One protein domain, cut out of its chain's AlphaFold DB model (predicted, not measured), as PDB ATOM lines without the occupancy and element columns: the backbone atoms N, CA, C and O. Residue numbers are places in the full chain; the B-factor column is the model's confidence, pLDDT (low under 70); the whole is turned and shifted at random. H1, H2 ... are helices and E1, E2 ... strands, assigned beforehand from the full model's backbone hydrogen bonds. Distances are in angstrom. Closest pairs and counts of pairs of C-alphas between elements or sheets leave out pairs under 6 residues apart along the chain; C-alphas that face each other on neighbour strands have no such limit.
ATOM      1  N   MET A  34     336.638  97.034 145.517       95.44
ATOM      2  CA  MET A  34     336.996  98.365 145.985       95.44
ATOM      3  C   MET A  34     338.337  98.300 146.722       95.44
ATOM      4  O   MET A  34     338.574  97.396 147.528       95.44
ATOM      5  N   MET A  35     339.207  99.262 146.446       96.62
ATOM      6  CA  MET A  35     340.528  99.383 147.046       96.62
ATOM      7  C   MET A  35     340.688 100.777 147.648       96.62
ATOM      8  O   MET A  35     340.118 101.751 147.151       96.62
ATOM      9  N   VAL A  36     341.513 100.871 148.686       97.62
ATOM     10  CA  VAL A  36     341.974 102.144 149.243       97.62
ATOM     11  C   VAL A  36     343.495 102.168 149.170       97.62
ATOM     12  O   VAL A  36     344.147 101.338 149.798       97.62
ATOM     13  N   SER A  37     344.058 103.095 148.405       97.38
ATOM     14  CA  SER A  37     345.500 103.353 148.367       97.38
ATOM     15  C   SER A  37     345.839 104.507 149.295       97.38
ATOM     16  O   SER A  37     345.119 105.507 149.311       97.38
ATOM     17  N   VAL A  38     346.935 104.391 150.037       96.94
ATOM     18  CA  VAL A  38     347.518 105.465 150.838       96.94
ATOM     19  C   VAL A  38     348.973 105.671 150.439       96.94
ATOM     20  O   VAL A  38     349.740 104.712 150.394       96.94
ATOM     21  N   THR A  39     349.339 106.926 150.191       94.44
ATOM     22  CA  THR A  39     350.708 107.346 149.853       94.44
ATOM     23  C   THR A  39     351.162 108.433 150.804       94.44
ATOM     24  O   THR A  39     350.370 109.292 151.210       94.44
ATOM     25  N   ILE A  40     352.446 108.422 151.136       91.56
ATOM     26  CA  ILE A  40     353.087 109.471 151.923       91.56
ATOM     27  C   ILE A  40     354.069 110.222 151.031       91.56
ATOM     28  O   ILE A  40     355.116 109.697 150.666       91.56
ATOM     29  N   GLU A  41     353.744 111.476 150.728       89.44
ATOM     30  CA  GLU A  41     354.671 112.411 150.095       89.44
ATOM     31  C   GLU A  41     355.562 113.014 151.193       89.44
ATOM     32  O   GLU A  41     355.111 113.849 151.982       89.44
ATOM     33  N   ASP A  42     356.819 112.573 151.269       83.38
ATOM     34  CA  ASP A  42     357.835 113.104 152.186       83.38
ATOM     35  C   ASP A  42     359.219 113.107 151.511       83.38
ATOM     36  O   ASP A  42     359.559 112.180 150.771       83.38
ATOM     37  N   ASP A  43     360.030 114.130 151.800       75.31
ATOM     38  CA  ASP A  43     361.416 114.261 151.327       75.31
ATOM     39  C   ASP A  43     362.302 113.134 151.895       75.31
ATOM     40  O   ASP A  43     363.301 112.742 151.290       75.31
ATOM     41  N   THR A  44     361.959 112.621 153.082       76.00
ATOM     42  CA  THR A  44     362.638 111.479 153.709       76.00
ATOM     43  C   THR A  44     361.627 110.363 153.969       76.00
ATOM     44  O   THR A  44     360.779 110.519 154.848       76.00
ATOM     45  N   PRO A  45     361.708 109.217 153.261       71.38
ATOM     46  CA  PRO A  45     360.824 108.087 153.516       71.38
ATOM     47  C   PRO A  45     360.886 107.660 154.986       71.38
ATOM     48  O   PRO A  45     361.973 107.487 155.542       71.38
ATOM     49  N   VAL A  46     359.723 107.454 155.609       78.75
ATOM     50  CA  VAL A  46     359.608 106.871 156.951       78.75
ATOM     51  C   VAL A  46     359.187 105.407 156.797       78.75
ATOM     52  O   VAL A  46     358.012 105.147 156.521       78.75
ATOM     53  N   PRO A  47     360.107 104.437 156.971       83.56
ATOM     54  CA  PRO A  47     359.795 103.026 156.772       83.56
ATOM     55  C   PRO A  47     358.614 102.566 157.632       83.56
ATOM     56  O   PRO A  47     358.540 102.879 158.822       83.56
ATOM     57  N   GLY A  48     357.692 101.816 157.026       86.44
ATOM     58  CA  GLY A  48     356.523 101.241 157.698       86.44
ATOM     59  C   GLY A  48     355.380 102.220 157.991       86.44
ATOM     60  O   GLY A  48     354.328 101.793 158.465       86.44
ATOM     61  N   MET A  49     355.526 103.517 157.697       88.62
ATOM     62  CA  MET A  49     354.455 104.488 157.945       88.62
ATOM     63  C   MET A  49     353.239 104.231 157.040       88.62
ATOM     64  O   MET A  49     352.112 104.247 157.536       88.62
ATOM     65  N   ALA A  50     353.441 103.937 155.748       92.44
ATOM     66  CA  ALA A  50     352.338 103.632 154.829       92.44
ATOM     67  C   ALA A  50     351.589 102.367 155.266       92.44
ATOM     68  O   ALA A  50     350.360 102.357 155.331       92.44
ATOM     69  N   GLU A  51     352.331 101.333 155.674       95.06
ATOM     70  CA  GLU A  51     351.757 100.111 156.236       95.06
ATOM     71  C   GLU A  51     350.933 100.406 157.494       95.06
ATOM     72  O   GLU A  51     349.795  99.954 157.606       95.06
ATOM     73  N   GLN A  52     351.456 101.205 158.427       94.81
ATOM     74  CA  GLN A  52     350.738 101.571 159.648       94.81
ATOM     75  C   GLN A  52     349.431 102.321 159.342       94.81
ATOM     76  O   GLN A  52     348.405 102.045 159.969       94.81
ATOM     77  N   LEU A  53     349.444 103.251 158.384       95.44
ATOM     78  CA  LEU A  53     348.233 103.950 157.948       95.44
ATOM     79  C   LEU A  53     347.244 102.984 157.286       95.44
ATOM     80  O   LEU A  53     346.061 103.010 157.615       95.44
ATOM     81  N   ALA A  54     347.717 102.077 156.431       96.94
ATOM     82  CA  ALA A  54     346.884 101.045 155.818       96.94
ATOM     83  C   ALA A  54     346.246 100.114 156.864       96.94
ATOM     84  O   ALA A  54     345.075  99.755 156.738       96.94
ATOM     85  N   GLN A  55     346.966  99.772 157.938       97.06
ATOM     86  CA  GLN A  55     346.417  99.018 159.072       97.06
ATOM     87  C   GLN A  55     345.288  99.785 159.771       97.06
ATOM     88  O   GLN A  55     344.243  99.202 160.061       97.06
ATOM     89  N   GLN A  56     345.470 101.086 160.011       97.06
ATOM     90  CA  GLN A  56     344.434 101.935 160.608       97.06
ATOM     91  C   GLN A  56     343.204 102.049 159.706       97.06
ATOM     92  O   GLN A  56     342.091 101.845 160.189       97.06
ATOM     93  N   ILE A  57     343.397 102.291 158.404       97.62
ATOM     94  CA  ILE A  57     342.317 102.309 157.407       97.62
ATOM     95  C   ILE A  57     341.561 100.988 157.449       97.62
ATOM     96  O   ILE A  57     340.350 100.992 157.628       97.62
ATOM     97  N   ARG A  58     342.261  99.852 157.349       96.94
ATOM     98  CA  ARG A  58     341.650  98.518 157.344       96.94
ATOM     99  C   ARG A  58     340.756  98.271 158.560       96.94
ATOM    100  O   ARG A  58     339.662  97.726 158.421       96.94
ATOM    101  N   VAL A  59     341.221  98.667 159.746       95.75
ATOM    102  CA  VAL A  59     340.433  98.575 160.982       95.75
ATOM    103  C   VAL A  59     339.239  99.530 160.936       95.75
ATOM    104  O   VAL A  59     338.128  99.119 161.262       95.75
ATOM    105  N   GLY A  60     339.444 100.779 160.514       94.19
ATOM    106  CA  GLY A  60     338.406 101.811 160.506       94.19
ATOM    107  C   GLY A  60     337.295 101.587 159.479       94.19
ATOM    108  O   GLY A  60     336.139 101.862 159.782       94.19
ATOM    109  N   ILE A  61     337.601 101.004 158.315       93.44
ATOM    110  CA  ILE A  61     336.580 100.600 157.333       93.44
ATOM    111  C   ILE A  61     335.820  99.326 157.753       93.44
ATOM    112  O   ILE A  61     334.864  98.944 157.085       93.44
ATOM    113  N   GLY A  62     336.238  98.657 158.835       91.62
ATOM    114  CA  GLY A  62     335.582  97.453 159.355       91.62
ATOM    115  C   GLY A  62     335.886  96.165 158.584       91.62
ATOM    116  O   GLY A  62     335.132  95.203 158.701       91.62
ATOM    117  N   GLU A  63     336.986  96.115 157.826       89.94
ATOM    118  CA  GLU A  63     337.324  94.999 156.927       89.94
ATOM    119  C   GLU A  63     338.657  94.330 157.322       89.94
ATOM    120  O   GLU A  63     339.625  94.369 156.555       89.94
ATOM    121  N   PRO A  64     338.763  93.696 158.509       83.81
ATOM    122  CA  PRO A  64     340.031  93.161 159.027       83.81
ATOM    123  C   PRO A  64     340.660  92.070 158.143       83.81
ATOM    124  O   PRO A  64     341.877  91.883 158.174       83.81
ATOM    125  N   GLU A  65     339.852  91.395 157.323       84.25
ATOM    126  CA  GLU A  65     340.289  90.354 156.383       84.25
ATOM    127  C   GLU A  65     340.832  90.923 155.060       84.25
ATOM    128  O   GLU A  65     341.404  90.183 154.253       84.25
ATOM    129  N   SER A  66     340.692  92.235 154.824       90.81
ATOM    130  CA  SER A  66     341.304  92.885 153.662       90.81
ATOM    131  C   SER A  66     342.821  92.735 153.711       90.81
ATOM    132  O   SER A  66     343.466  92.867 154.761       90.81
ATOM    133  N   ARG A  67     343.415  92.473 152.548       93.56
ATOM    134  CA  ARG A  67     344.869  92.366 152.422       93.56
ATOM    135  C   ARG A  67     345.480  93.759 152.373       93.56
ATOM    136  O   ARG A  67     344.861  94.690 151.866       93.56
ATOM    137  N   ILE A  68     346.703  93.865 152.880       95.00
ATOM    138  CA  ILE A  68     347.542  95.051 152.737       95.00
ATOM    139  C   ILE A  68     348.722  94.663 151.856       95.00
ATOM    140  O   ILE A  68     349.373  93.647 152.103       95.00
ATOM    141  N   GLN A  69     348.953  95.443 150.808       93.56
ATOM    142  CA  GLN A  69     350.121  95.334 149.941       93.56
ATOM    143  C   GLN A  69     350.913  96.623 150.090       93.56
ATOM    144  O   GLN A  69     350.361  97.693 149.871       93.56
ATOM    145  N   VAL A  70     352.170  96.508 150.504       91.81
ATOM    146  CA  VAL A  70     353.088  97.640 150.671       91.81
ATOM    147  C   VAL A  70     354.075  97.597 149.517       91.81
ATOM    148  O   VAL A  70     354.480  96.508 149.099       91.81
ATOM    149  N   ASP A  71     354.420  98.758 148.989       88.12
ATOM    150  CA  ASP A  71     355.434  98.872 147.955       88.12
ATOM    151  C   ASP A  71     356.860  98.758 148.522       88.12
ATOM    152  O   ASP A  71     357.098  98.840 149.730       88.12
ATOM    153  N   ASP A  72     357.841  98.583 147.636       83.69
ATOM    154  CA  ASP A  72     359.240  98.441 148.049       83.69
ATOM    155  C   ASP A  72     359.809  99.743 148.646       83.69
ATOM    156  O   ASP A  72     360.751  99.694 149.442       83.69
ATOM    157  N   SER A  73     359.247 100.911 148.300       81.69
ATOM    158  CA  SER A  73     359.678 102.200 148.858       81.69
ATOM    159  C   SER A  73     359.170 102.436 150.289       81.69
ATOM    160  O   SER A  73     359.692 103.302 150.996       81.69
ATOM    161  N   SER A  74     358.195 101.638 150.743       81.75
ATOM    162  CA  SER A  74     357.445 101.812 151.993       81.75
ATOM    163  C   SER A  74     356.666 103.131 152.096       81.75
ATOM    164  O   SER A  74     356.210 103.479 153.194       81.75
ATOM    165  N   GLN A  75     356.529 103.871 150.992       88.25
ATOM    166  CA  GLN A  75     355.747 105.106 150.923       88.25
ATOM    167  C   GLN A  75     354.307 104.852 150.479       88.25
ATOM    168  O   GLN A  75     353.445 105.670 150.807       88.25
ATOM    169  N   ASP A  76     354.044 103.712 149.836       92.50
ATOM    170  CA  ASP A  76     352.734 103.346 149.316       92.50
ATOM    171  C   ASP A  76     352.217 102.057 149.948       92.50
ATOM    172  O   ASP A  76     352.928 101.060 150.104       92.50
ATOM    173  N   ALA A  77     350.934 102.055 150.291       95.25
ATOM    174  CA  ALA A  77     350.243 100.851 150.713       95.25
ATOM    175  C   ALA A  77     348.806 100.829 150.194       95.25
ATOM    176  O   ALA A  77     348.106 101.837 150.184       95.25
ATOM    177  N   VAL A  78     348.341  99.645 149.809       96.19
ATOM    178  CA  VAL A  78     346.990  99.429 149.293       96.19
ATOM    179  C   VAL A  78     346.246  98.446 150.189       96.19
ATOM    180  O   VAL A  78     346.737  97.353 150.472       96.19
ATOM    181  N   VAL A  79     345.038  98.826 150.599       96.94
ATOM    182  CA  VAL A  79     344.074  97.996 151.324       96.94
ATOM    183  C   VAL A  79     343.038  97.462 150.344       96.94
ATOM    184  O   VAL A  79     342.331  98.233 149.694       96.94
ATOM    185  N   GLY A  80     342.912  96.139 150.262       94.12
ATOM    186  CA  GLY A  80     341.792  95.492 149.589       94.12
ATOM    187  C   GLY A  80     342.117  94.130 148.961       94.12
ATOM    188  O   GLY A  80     343.204  93.575 149.159       94.12
ATOM    189  N   PRO A  81     341.171  93.554 148.201       93.38
ATOM    190  CA  PRO A  81     339.822  94.075 147.958       93.38
ATOM    191  C   PRO A  81     339.010  94.159 149.250       93.38
ATOM    192  O   PRO A  81     339.100  93.267 150.092       93.38
ATOM    193  N   THR A  82     338.250  95.239 149.409       91.62
ATOM    194  CA  THR A  82     337.326  95.428 150.535       91.62
ATOM    195  C   THR A  82     335.951  94.839 150.197       91.62
ATOM    196  O   THR A  82     335.643  94.583 149.029       91.62
ATOM    197  N   GLY A  83     335.110  94.603 151.207       88.94
ATOM    198  CA  GLY A  83     333.710  94.199 151.027       88.94
ATOM    199  C   GLY A  83     332.762  95.354 150.681       88.94
ATOM    200  O   GLY A  83     331.561  95.125 150.519       88.94
ATOM    201  N   LEU A  84     333.282  96.580 150.551       91.88
ATOM    202  CA  LEU A  84     332.507  97.768 150.201       91.88
ATOM    203  C   LEU A  84     331.952  97.679 148.773       91.88
ATOM    204  O   LEU A  84     332.480  96.974 147.910       91.88
ATOM    205  N   ASN A  85     330.877  98.426 148.520       91.00
ATOM    206  CA  ASN A  85     330.261  98.478 147.201       91.00
ATOM    207  C   ASN A  85     331.247  99.046 146.162       91.00
ATOM    208  O   ASN A  85     331.736 100.163 146.311       91.00
ATOM    209  N   ALA A  86     331.504  98.283 145.097       89.94
ATOM    210  CA  ALA A  86     332.432  98.648 144.028       89.94
ATOM    211  C   ALA A  86     332.017  99.925 143.270       89.94
ATOM    212  O   ALA A  86     332.880 100.622 142.741       89.94
ATOM    213  N   ASP A  87     330.720 100.244 143.263       89.50
ATOM    214  CA  ASP A  87     330.160 101.419 142.582       89.50
ATOM    215  C   ASP A  87     330.123 102.679 143.471       89.50
ATOM    216  O   ASP A  87     329.624 103.719 143.047       89.50
ATOM    217  N   ASP A  88     330.630 102.599 144.707       93.62
ATOM    218  CA  ASP A  88     330.613 103.702 145.676       93.62
ATOM    219  C   ASP A  88     332.004 103.966 146.290       93.62
ATOM    220  O   ASP A  88     332.251 103.699 147.474       93.62
ATOM    221  N   PRO A  89     332.951 104.504 145.499       95.19
ATOM    222  CA  PRO A  89     334.260 104.904 146.015       95.19
ATOM    223  C   PRO A  89     334.172 106.061 147.019       95.19
ATOM    224  O   PRO A  89     335.048 106.196 147.869       95.19
ATOM    225  N   GLN A  90     333.107 106.872 146.983       96.56
ATOM    226  CA  GLN A  90     332.930 107.998 147.904       96.56
ATOM    227  C   GLN A  90     332.797 107.517 149.350       96.56
ATOM    228  O   GLN A  90     333.461 108.063 150.235       96.56
ATOM    229  N   SER A  91     331.996 106.478 149.597       95.62
ATOM    230  CA  SER A  91     331.888 105.878 150.931       95.62
ATOM    231  C   SER A  91     333.211 105.271 151.398       95.62
ATOM    232  O   SER A  91     333.595 105.450 152.554       95.62
ATOM    233  N   ALA A  92     333.952 104.604 150.506       96.62
ATOM    234  CA  ALA A  92     335.269 104.061 150.838       96.62
ATOM    235  C   ALA A  92     336.262 105.164 151.237       96.62
ATOM    236  O   ALA A  92     336.978 105.016 152.230       96.62
ATOM    237  N   LEU A  93     336.267 106.289 150.512       98.06
ATOM    238  CA  LEU A  93     337.120 107.430 150.833       98.06
ATOM    239  C   LEU A  93     336.735 108.045 152.178       98.06
ATOM    240  O   LEU A  93     337.612 108.313 152.995       98.06
ATOM    241  N   GLN A  94     335.437 108.236 152.421       97.69
ATOM    242  CA  GLN A  94     334.930 108.803 153.669       97.69
ATOM    243  C   GLN A  94     335.353 107.969 154.881       97.69
ATOM    244  O   GLN A  94     335.912 108.517 155.830       97.69
ATOM    245  N   LEU A  95     335.182 106.647 154.819       97.50
ATOM    246  CA  LEU A  95     335.594 105.752 155.902       97.50
ATOM    247  C   LEU A  95     337.116 105.762 156.111       97.50
ATOM    248  O   LEU A  95     337.581 105.738 157.249       97.50
ATOM    249  N   ALA A  96     337.910 105.833 155.038       97.81
ATOM    250  CA  ALA A  96     339.366 105.930 155.146       97.81
ATOM    251  C   ALA A  96     339.818 107.257 155.785       97.81
ATOM    252  O   ALA A  96     340.706 107.261 156.642       97.81
ATOM    253  N   MET A  97     339.190 108.379 155.416       97.94
ATOM    254  CA  MET A  97     339.438 109.685 156.036       97.94
ATOM    255  C   MET A  97     339.068 109.681 157.521       97.94
ATOM    256  O   MET A  97     339.844 110.167 158.342       97.94
ATOM    257  N   GLU A  98     337.917 109.105 157.876       97.62
ATOM    258  CA  GLU A  98     337.466 108.963 159.265       97.62
ATOM    259  C   GLU A  98     338.420 108.089 160.084       97.62
ATOM    260  O   GLU A  98     338.804 108.473 161.190       97.62
ATOM    261  N   ALA A  99     338.873 106.968 159.518       97.06
ATOM    262  CA  ALA A  99     339.826 106.059 160.153       97.06
ATOM    263  C   ALA A  99     341.152 106.748 160.511       97.06
ATOM    264  O   ALA A  99     341.736 106.482 161.560       97.06
ATOM    265  N   LEU A 100     341.624 107.647 159.645       96.00
ATOM    266  CA  LEU A 100     342.858 108.407 159.845       96.00
ATOM    267  C   LEU A 100     342.650 109.744 160.584       96.00
ATOM    268  O   LEU A 100     343.631 110.422 160.927       96.00
ATOM    269  N   GLY A 101     341.396 110.142 160.803       94.62
ATOM    270  CA  GLY A 101     340.985 111.413 161.394       94.62
ATOM    271  C   GLY A 101     341.449 112.650 160.616       94.62
ATOM    272  O   GLY A 101     341.815 112.582 159.444       94.62
ATOM    273  N   GLY A 102     341.503 113.793 161.307       91.06
ATOM    274  CA  GLY A 102     342.036 115.071 160.808       91.06
ATOM    275  C   GLY A 102     341.191 115.763 159.733       91.06
ATOM    276  O   GLY A 102     340.091 115.330 159.402       91.06
ATOM    277  N   THR A 103     341.721 116.869 159.206       93.50
ATOM    278  CA  THR A 103     341.055 117.686 158.182       93.50
ATOM    279  C   THR A 103     341.650 117.387 156.814       93.50
ATOM    280  O   THR A 103     342.852 117.555 156.612       93.50
ATOM    281  N   TRP A 104     340.802 116.953 155.888       95.88
ATOM    282  CA  TRP A 104     341.175 116.612 154.519       95.88
ATOM    283  C   TRP A 104     340.766 117.711 153.547       95.88
ATOM    284  O   TRP A 104     339.817 118.460 153.792       95.88
ATOM    285  N   GLU A 105     341.481 117.799 152.433       96.50
ATOM    286  CA  GLU A 105     341.042 118.607 151.303       96.50
ATOM    287  C   GLU A 105     339.769 118.025 150.672       96.50
ATOM    288  O   GLU A 105     339.411 116.859 150.870       96.50
ATOM    289  N   GLY A 106     339.066 118.853 149.898       95.00
ATOM    290  CA  GLY A 106     337.921 118.384 149.124       95.00
ATOM    291  C   GLY A 106     338.358 117.300 148.131       95.00
ATOM    292  O   GLY A 106     339.378 117.485 147.462       95.00
ATOM    293  N   PRO A 107     337.623 116.179 148.019       96.69
ATOM    294  CA  PRO A 107     338.002 115.117 147.107       96.69
ATOM    295  C   PRO A 107     337.922 115.589 145.654       96.69
ATOM    296  O   PRO A 107     336.969 116.246 145.234       96.69
ATOM    297  N   SER A 108     338.931 115.213 144.884       97.31
ATOM    298  CA  SER A 108     338.935 115.272 143.426       97.31
ATOM    299  C   SER A 108     338.439 113.945 142.855       97.31
ATOM    300  O   SER A 108     338.685 112.890 143.439       97.31
ATOM    301  N   ILE A 109     337.742 113.999 141.720       97.31
ATOM    302  CA  ILE A 109     337.238 112.819 141.008       97.31
ATOM    303  C   ILE A 109     337.897 112.792 139.633       97.31
ATOM    304  O   ILE A 109     337.928 113.807 138.938       97.31
ATOM    305  N   THR A 110     338.437 111.641 139.248       96.62
ATOM    306  CA  THR A 110     338.961 111.383 137.905       96.62
ATOM    307  C   THR A 110     338.235 110.185 137.314       96.62
ATOM    308  O   THR A 110     338.336 109.075 137.834       96.62
ATOM    309  N   ASP A 111     337.496 110.409 136.231       95.19
ATOM    310  CA  ASP A 111     336.822 109.340 135.499       95.19
ATOM    311  C   ASP A 111     337.818 108.630 134.581       95.19
ATOM    312  O   ASP A 111     338.321 109.219 133.624       95.19
ATOM    313  N   THR A 112     338.085 107.353 134.854       93.00
ATOM    314  CA  THR A 112     338.881 106.499 133.965       93.00
ATOM    315  C   THR A 112     337.963 105.664 133.076       93.00
ATOM    316  O   THR A 112     336.778 105.472 133.360       93.00
ATOM    317  N   SER A 113     338.529 105.046 132.038       90.50
ATOM    318  CA  SER A 113     337.807 104.043 131.234       90.50
ATOM    319  C   SER A 113     337.328 102.812 132.027       90.50
ATOM    320  O   SER A 113     336.503 102.049 131.524       90.50
ATOM    321  N   MET A 114     337.817 102.625 133.258       91.62
ATOM    322  CA  MET A 114     337.489 101.508 134.151       91.62
ATOM    323  C   MET A 114     336.652 101.927 135.374       91.62
ATOM    324  O   MET A 114     336.404 101.103 136.255       91.62
ATOM    325  N   GLY A 115     336.201 103.183 135.421       91.88
ATOM    326  CA  GLY A 115     335.414 103.748 136.516       91.88
ATOM    327  C   GLY A 115     336.102 104.930 137.208       91.88
ATOM    328  O   GLY A 115     337.249 105.260 136.888       91.88
ATOM    329  N   PRO A 116     335.405 105.589 138.143       95.50
ATOM    330  CA  PRO A 116     335.936 106.748 138.845       95.50
ATOM    331  C   PRO A 116     337.023 106.355 139.850       95.50
ATOM    332  O   PRO A 116     336.920 105.344 140.551       95.50
ATOM    333  N   VAL A 117     338.038 107.209 139.952       97.62
ATOM    334  CA  VAL A 117     339.006 107.233 141.047       97.62
ATOM    335  C   VAL A 117     338.826 108.534 141.809       97.62
ATOM    336  O   VAL A 117     338.851 109.621 141.230       97.62
ATOM    337  N   LEU A 118     338.637 108.423 143.117       98.31
ATOM    338  CA  LEU A 118     338.569 109.573 144.005       98.31
ATOM    339  C   LEU A 118     339.902 109.744 144.706       98.31
ATOM    340  O   LEU A 118     340.462 108.764 145.187       98.31
ATOM    341  N   HIS A 119     340.356 110.986 144.820       98.12
ATOM    342  CA  HIS A 119     341.594 111.345 145.496       98.12
ATOM    343  C   HIS A 119     341.375 112.498 146.473       98.12
ATOM    344  O   HIS A 119     340.764 113.505 146.113       98.12
ATOM    345  N   THR A 120     341.928 112.387 147.679       98.12
ATOM    346  CA  THR A 120     342.106 113.525 148.590       98.12
ATOM    347  C   THR A 120     343.477 113.474 149.254       98.12
ATOM    348  O   THR A 120     344.154 112.445 149.245       98.12
ATOM    349  N   SER A 121     343.890 114.583 149.856       97.25
ATOM    350  CA  SER A 121     345.116 114.640 150.632       97.25
ATOM    351  C   SER A 121     344.992 115.560 151.842       97.25
ATOM    352  O   SER A 121     344.088 116.395 151.931       97.25
ATOM    353  N   ARG A 122     345.910 115.399 152.793       94.19
ATOM    354  CA  ARG A 122     346.076 116.313 153.925       94.19
ATOM    355  C   ARG A 122     347.555 116.504 154.264       94.19
ATOM    356  O   ARG A 122     348.335 115.560 154.104       94.19
ATOM    357  N   PRO A 123     347.957 117.677 154.776       90.38
ATOM    358  CA  PRO A 123     349.263 117.827 155.401       90.38
ATOM    359  C   PRO A 123     349.346 117.012 156.700       90.38
ATOM    360  O   PRO A 123     348.355 116.817 157.406       90.38
ATOM    361  N   VAL A 124     350.547 116.551 157.034       83.25
ATOM    362  CA  VAL A 124     350.871 115.975 158.340       83.25
ATOM    363  C   VAL A 124     351.349 117.106 159.246       83.25
ATOM    364  O   VAL A 124     352.366 117.734 158.961       83.25
ATOM    365  N   ASP A 125     350.679 117.327 160.380       67.06
ATOM    366  CA  ASP A 125     351.012 118.376 161.371       67.06
ATOM    367  C   ASP A 125     352.353 118.160 162.122       67.06
ATOM    368  O   ASP A 125     352.609 118.728 163.184       67.06
ATOM    369  N   ARG A 126     353.269 117.359 161.570       57.28
ATOM    370  CA  ARG A 126     354.641 117.188 162.064       57.28
ATOM    371  C   ARG A 126     355.575 118.179 161.368       57.28
ATOM    372  O   ARG A 126     356.444 117.794 160.592       57.28
ATOM    373  N   SER A 127     355.411 119.472 161.637       48.69
ATOM    374  CA  SER A 127     356.347 120.483 161.130       48.69
ATOM    375  C   SER A 127     357.667 120.453 161.914       48.69
ATOM    376  O   SER A 127     357.873 121.198 162.869       48.69
ATOM    377  N   THR A 128     358.575 119.559 161.519       49.53
ATOM    378  CA  THR A 128     360.027 119.725 161.731       49.53
ATOM    379  C   THR A 128     360.775 119.954 160.412       49.53
ATOM    380  O   THR A 128     361.973 120.238 160.431       49.53
ATOM    381  N   SER A 129     360.084 119.846 159.269       51.00
ATOM    382  CA  SER A 129     360.639 120.085 157.933       51.00
ATOM    383  C   SER A 129     360.704 121.582 157.619       51.00
ATOM    384  O   SER A 129     359.753 122.324 157.864       51.00
ATOM    385  N   LYS A 130     361.838 122.036 157.071       54.31
ATOM    386  CA  LYS A 130     362.063 123.432 156.652       54.31
ATOM    387  C   LYS A 130     361.690 123.695 155.183       54.31
ATOM    388  O   LYS A 130     361.785 124.842 154.757       54.31
ATOM    389  N   THR A 131     361.307 122.672 154.414       58.50
ATOM    390  CA  THR A 131     361.163 122.740 152.944       58.50
ATOM    391  C   THR A 131     359.727 122.514 152.471       58.50
ATOM    392  O   THR A 131     359.217 123.324 151.699       58.50
ATOM    393  N   ARG A 132     359.040 121.479 152.970       64.56
ATOM    394  CA  ARG A 132     357.607 121.217 152.740       64.56
ATOM    395  C   ARG A 132     357.084 120.268 153.821       64.56
ATOM    396  O   ARG A 132     357.798 119.362 154.239       64.56
ATOM    397  N   ALA A 133     355.867 120.497 154.315       71.38
ATOM    398  CA  ALA A 133     355.242 119.574 155.262       71.38
ATOM    399  C   ALA A 133     354.886 118.261 154.536       71.38
ATOM    400  O   ALA A 133     354.300 118.353 153.451       71.38
ATOM    401  N   PRO A 134     355.196 117.081 155.109       84.19
ATOM    402  CA  PRO A 134     354.796 115.801 154.534       84.19
ATOM    403  C   PRO A 134     353.286 115.749 154.310       84.19
ATOM    404  O   PRO A 134     352.524 116.366 155.066       84.19
ATOM    405  N   ARG A 135     352.833 115.014 153.297       91.25
ATOM    406  CA  ARG A 135     351.407 114.881 152.975       91.25
ATOM    407  C   ARG A 135     350.990 113.426 152.900       91.25
ATOM    408  O   ARG A 135     351.739 112.575 152.437       91.25
ATOM    409  N   ILE A 136     349.772 113.153 153.354       94.50
ATOM    410  CA  ILE A 136     349.117 111.858 153.165       94.50
ATOM    411  C   ILE A 136     348.125 112.026 152.029       94.50
ATOM    412  O   ILE A 136     347.287 112.927 152.079       94.50
ATOM    413  N   HIS A 137     348.201 111.139 151.053       96.94
ATOM    414  CA  HIS A 137     347.262 111.048 149.952       96.94
ATOM    415  C   HIS A 137     346.453 109.761 150.069       96.94
ATOM    416  O   HIS A 137     346.979 108.728 150.486       96.94
ATOM    417  N   LEU A 138     345.177 109.833 149.705       98.25
ATOM    418  CA  LEU A 138     344.280 108.690 149.612       98.25
ATOM    419  C   LEU A 138     343.700 108.616 148.210       98.25
ATOM    420  O   LEU A 138     343.222 109.630 147.704       98.25
ATOM    421  N   TRP A 139     343.662 107.413 147.645       98.25
ATOM    422  CA  TRP A 139     342.880 107.105 146.452       98.25
ATOM    423  C   TRP A 139     341.907 105.977 146.736       98.25
ATOM    424  O   TRP A 139     342.239 105.018 147.431       98.25
ATOM    425  N   THR A 140     340.720 106.064 146.151       98.06
ATOM    426  CA  THR A 140     339.728 104.989 146.196       98.06
ATOM    427  C   THR A 140     339.131 104.753 144.827       98.06
ATOM    428  O   THR A 140     338.954 105.679 144.035       98.06
ATOM    429  N   GLY A 141     338.853 103.492 144.547       97.19
ATOM    430  CA  GLY A 141     338.331 103.024 143.277       97.19
ATOM    431  C   GLY A 141     338.427 101.509 143.219       97.19
ATOM    432  O   GLY A 141     339.021 100.870 144.094       97.19
ATOM    433  N   THR A 142     337.862 100.913 142.176       96.12
ATOM    434  CA  THR A 142     338.133  99.498 141.914       96.12
ATOM    435  C   THR A 142     339.618  99.301 141.607       96.12
ATOM    436  O   THR A 142     340.282 100.218 141.114       96.12
ATOM    437  N   ALA A 143     340.158  98.107 141.852       93.12
ATOM    438  CA  ALA A 143     341.548  97.816 141.488       93.12
ATOM    439  C   ALA A 143     341.830  98.109 139.999       93.12
ATOM    440  O   ALA A 143     342.874  98.671 139.679       93.12
ATOM    441  N   PHE A 144     340.890  97.817 139.089       92.69
ATOM    442  CA  PHE A 144     341.013  98.204 137.678       92.69
ATOM    443  C   PHE A 144     341.058  99.719 137.456       92.69
ATOM    444  O   PHE A 144     341.882 100.174 136.663       92.69
ATOM    445  N   ALA A 145     340.202 100.491 138.128       95.19
ATOM    446  CA  ALA A 145     340.199 101.948 138.010       95.19
ATOM    447  C   ALA A 145     341.516 102.555 138.513       95.19
ATOM    448  O   ALA A 145     342.090 103.400 137.834       95.19
ATOM    449  N   LEU A 146     342.051 102.067 139.638       94.62
ATOM    450  CA  LEU A 146     343.341 102.524 140.167       94.62
ATOM    451  C   LEU A 146     344.514 102.179 139.241       94.62
ATOM    452  O   LEU A 146     345.364 103.033 138.999       94.62
ATOM    453  N   ILE A 147     344.550 100.963 138.683       92.19
ATOM    454  CA  ILE A 147     345.572 100.578 137.695       92.19
ATOM    455  C   ILE A 147     345.482 101.490 136.468       92.19
ATOM    456  O   ILE A 147     346.495 102.005 136.007       92.19
ATOM    457  N   LYS A 148     344.267 101.722 135.957       93.94
ATOM    458  CA  LYS A 148     344.047 102.565 134.780       93.94
ATOM    459  C   LYS A 148     344.456 104.015 135.028       93.94
ATOM    460  O   LYS A 148     345.116 104.602 134.178       93.94
ATOM    461  N   TYR A 149     344.119 104.554 136.196       94.19
ATOM    462  CA  TYR A 149     344.552 105.877 136.630       94.19
ATOM    463  C   TYR A 149     346.081 105.978 136.672       94.19
ATOM    464  O   TYR A 149     346.647 106.899 136.094       94.19
ATOM    465  N   ALA A 150     346.766 105.001 137.274       89.62
ATOM    466  CA  ALA A 150     348.227 104.993 137.313       89.62
ATOM    467  C   ALA A 150     348.849 104.947 135.904       89.62
ATOM    468  O   ALA A 150     349.832 105.629 135.653       89.62
ATOM    469  N   GLU A 151     348.269 104.194 134.964       91.88
ATOM    470  CA  GLU A 151     348.732 104.166 133.567       91.88
ATOM    471  C   GLU A 151     348.514 105.490 132.818       91.88
ATOM    472  O   GLU A 151     349.301 105.833 131.940       91.88
ATOM    473  N   GLU A 152     347.421 106.200 133.103       90.00
ATOM    474  CA  GLU A 152     347.052 107.454 132.429       90.00
ATOM    475  C   GLU A 152     347.795 108.676 133.000       90.00
ATOM    476  O   GLU A 152     347.869 109.707 132.330       90.00
ATOM    477  N   HIS A 153     348.349 108.557 134.212       81.88
ATOM    478  CA  HIS A 153     348.933 109.662 134.979       81.88
ATOM    479  C   HIS A 153     350.386 109.429 135.451       81.88
ATOM    480  O   HIS A 153     350.881 110.217 136.259       81.88
ATOM    481  N   ALA A 154     351.060 108.382 134.958       68.25
ATOM    482  CA  ALA A 154     352.507 108.163 135.111       68.25
ATOM    483  C   ALA A 154     353.327 108.971 134.092       68.25
ATOM    484  O   ALA A 154     354.432 109.427 134.467       68.25
TER     485      ALA A 154
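AT A GLANCE: This is residues 34 to 154 of the 154 residues of an uncharacterized protein of Streptomyces rimosus subsp. pseudoverticillatus (UniProt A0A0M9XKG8). A twisted sheet of six strands has two helices, H1 and H2, packed over one face and a single helix, H3, across the other face. The long link between E5 and E6 reaches to one end of the longest axis. The printed part has 121 residues with three named helices and six named strands, in the order E1 H1 E2 E3 H2 E4 E5 E6 H3; the antiparallel sheet runs E2 E3 E1 E6 E5 E4. The class is mixed, helices and strands. The whole is compact, with a radius of gyration of the C-alphas of 13.6 A and spans of 41 by 31 by 28 A.

IN THESE COORDINATES: E1, residues 34 to 41, begins at C-alpha 34 (336.996, 98.365, 145.985) and is 22.9 A long. H1, residues 49 to 60, is 16.5 A long. E2 is residues 68 to 70, and E3, residues 76 to 82, is 17.4 A long. H2, residues 89 to 100, is 16.7 A long and begins at C-alpha 89 (334.260, 104.904, 146.015). E4 is residues 108 to 112. E5, residues 115 to 123, is 27.3 A long, and E6, residues 135 to 142, 23.1 A. H3, residues 143 to 153, is 15.4 A long and ends at C-alpha 153 (348.933, 109.662, 134.979).

HOW THE PARTS SIT: E2 and E4 are the edge strands. N 69 and O 78 of the hairpin E2 and E3 are 2.9 A apart, within hydrogen-bond range, as are N 38 and O 77 of E1 and E3, 2.8 A, and N 37 and O 139 of E1 and E6, 2.8 A. E4, E5 and E6 form a meander, each strand the antiparallel neighbour of the one before; N 138 and O 120 are 2.8 A apart, and N 110 and O 117 2.9 A. E1, H1 and E2 form a split strand-helix-strand unit, two strands running the same way with E3 between them in the sheet, and its crossover is right-handed. H1 is on the sheet at a height of 7.7 A, over E3 and E1, and runs along the strands, at 18 degrees to E3 on the local plane; its closest C-alphas to E3 are those of Ala 50 and Ala 77, 5.4 A apart. H2 lies on the same face, over E1 and E6, at a height of 8.0 A, only just slantwise to the strands at 32 degrees to E6 on the local plane. H2 touches H1 with residues 95 to 100 alone, the closest C-alphas being those of Gly 60 and Ala 99, 4.5 A apart; they run opposite ways at a steep tilt of 69.9 degrees, only just short of about perpendicular. H3 is on the opposite face, over E6 and E5, at a height of 7.8 A, and runs across the strands, only just, at 63 degrees to E5 on the local plane. In H1, H2 and H3 every O i to N i+4 pair is within hydrogen-bond range.

THE WHOLE: The two C-alphas farthest apart are those of Asn 85 and Lys 130, 41.5 A. The printed part has no cut, and E5 to E6 is the long link. Mean pLDDT of the printed part is 89.9; residues 125 to 132 and 154 are under 70.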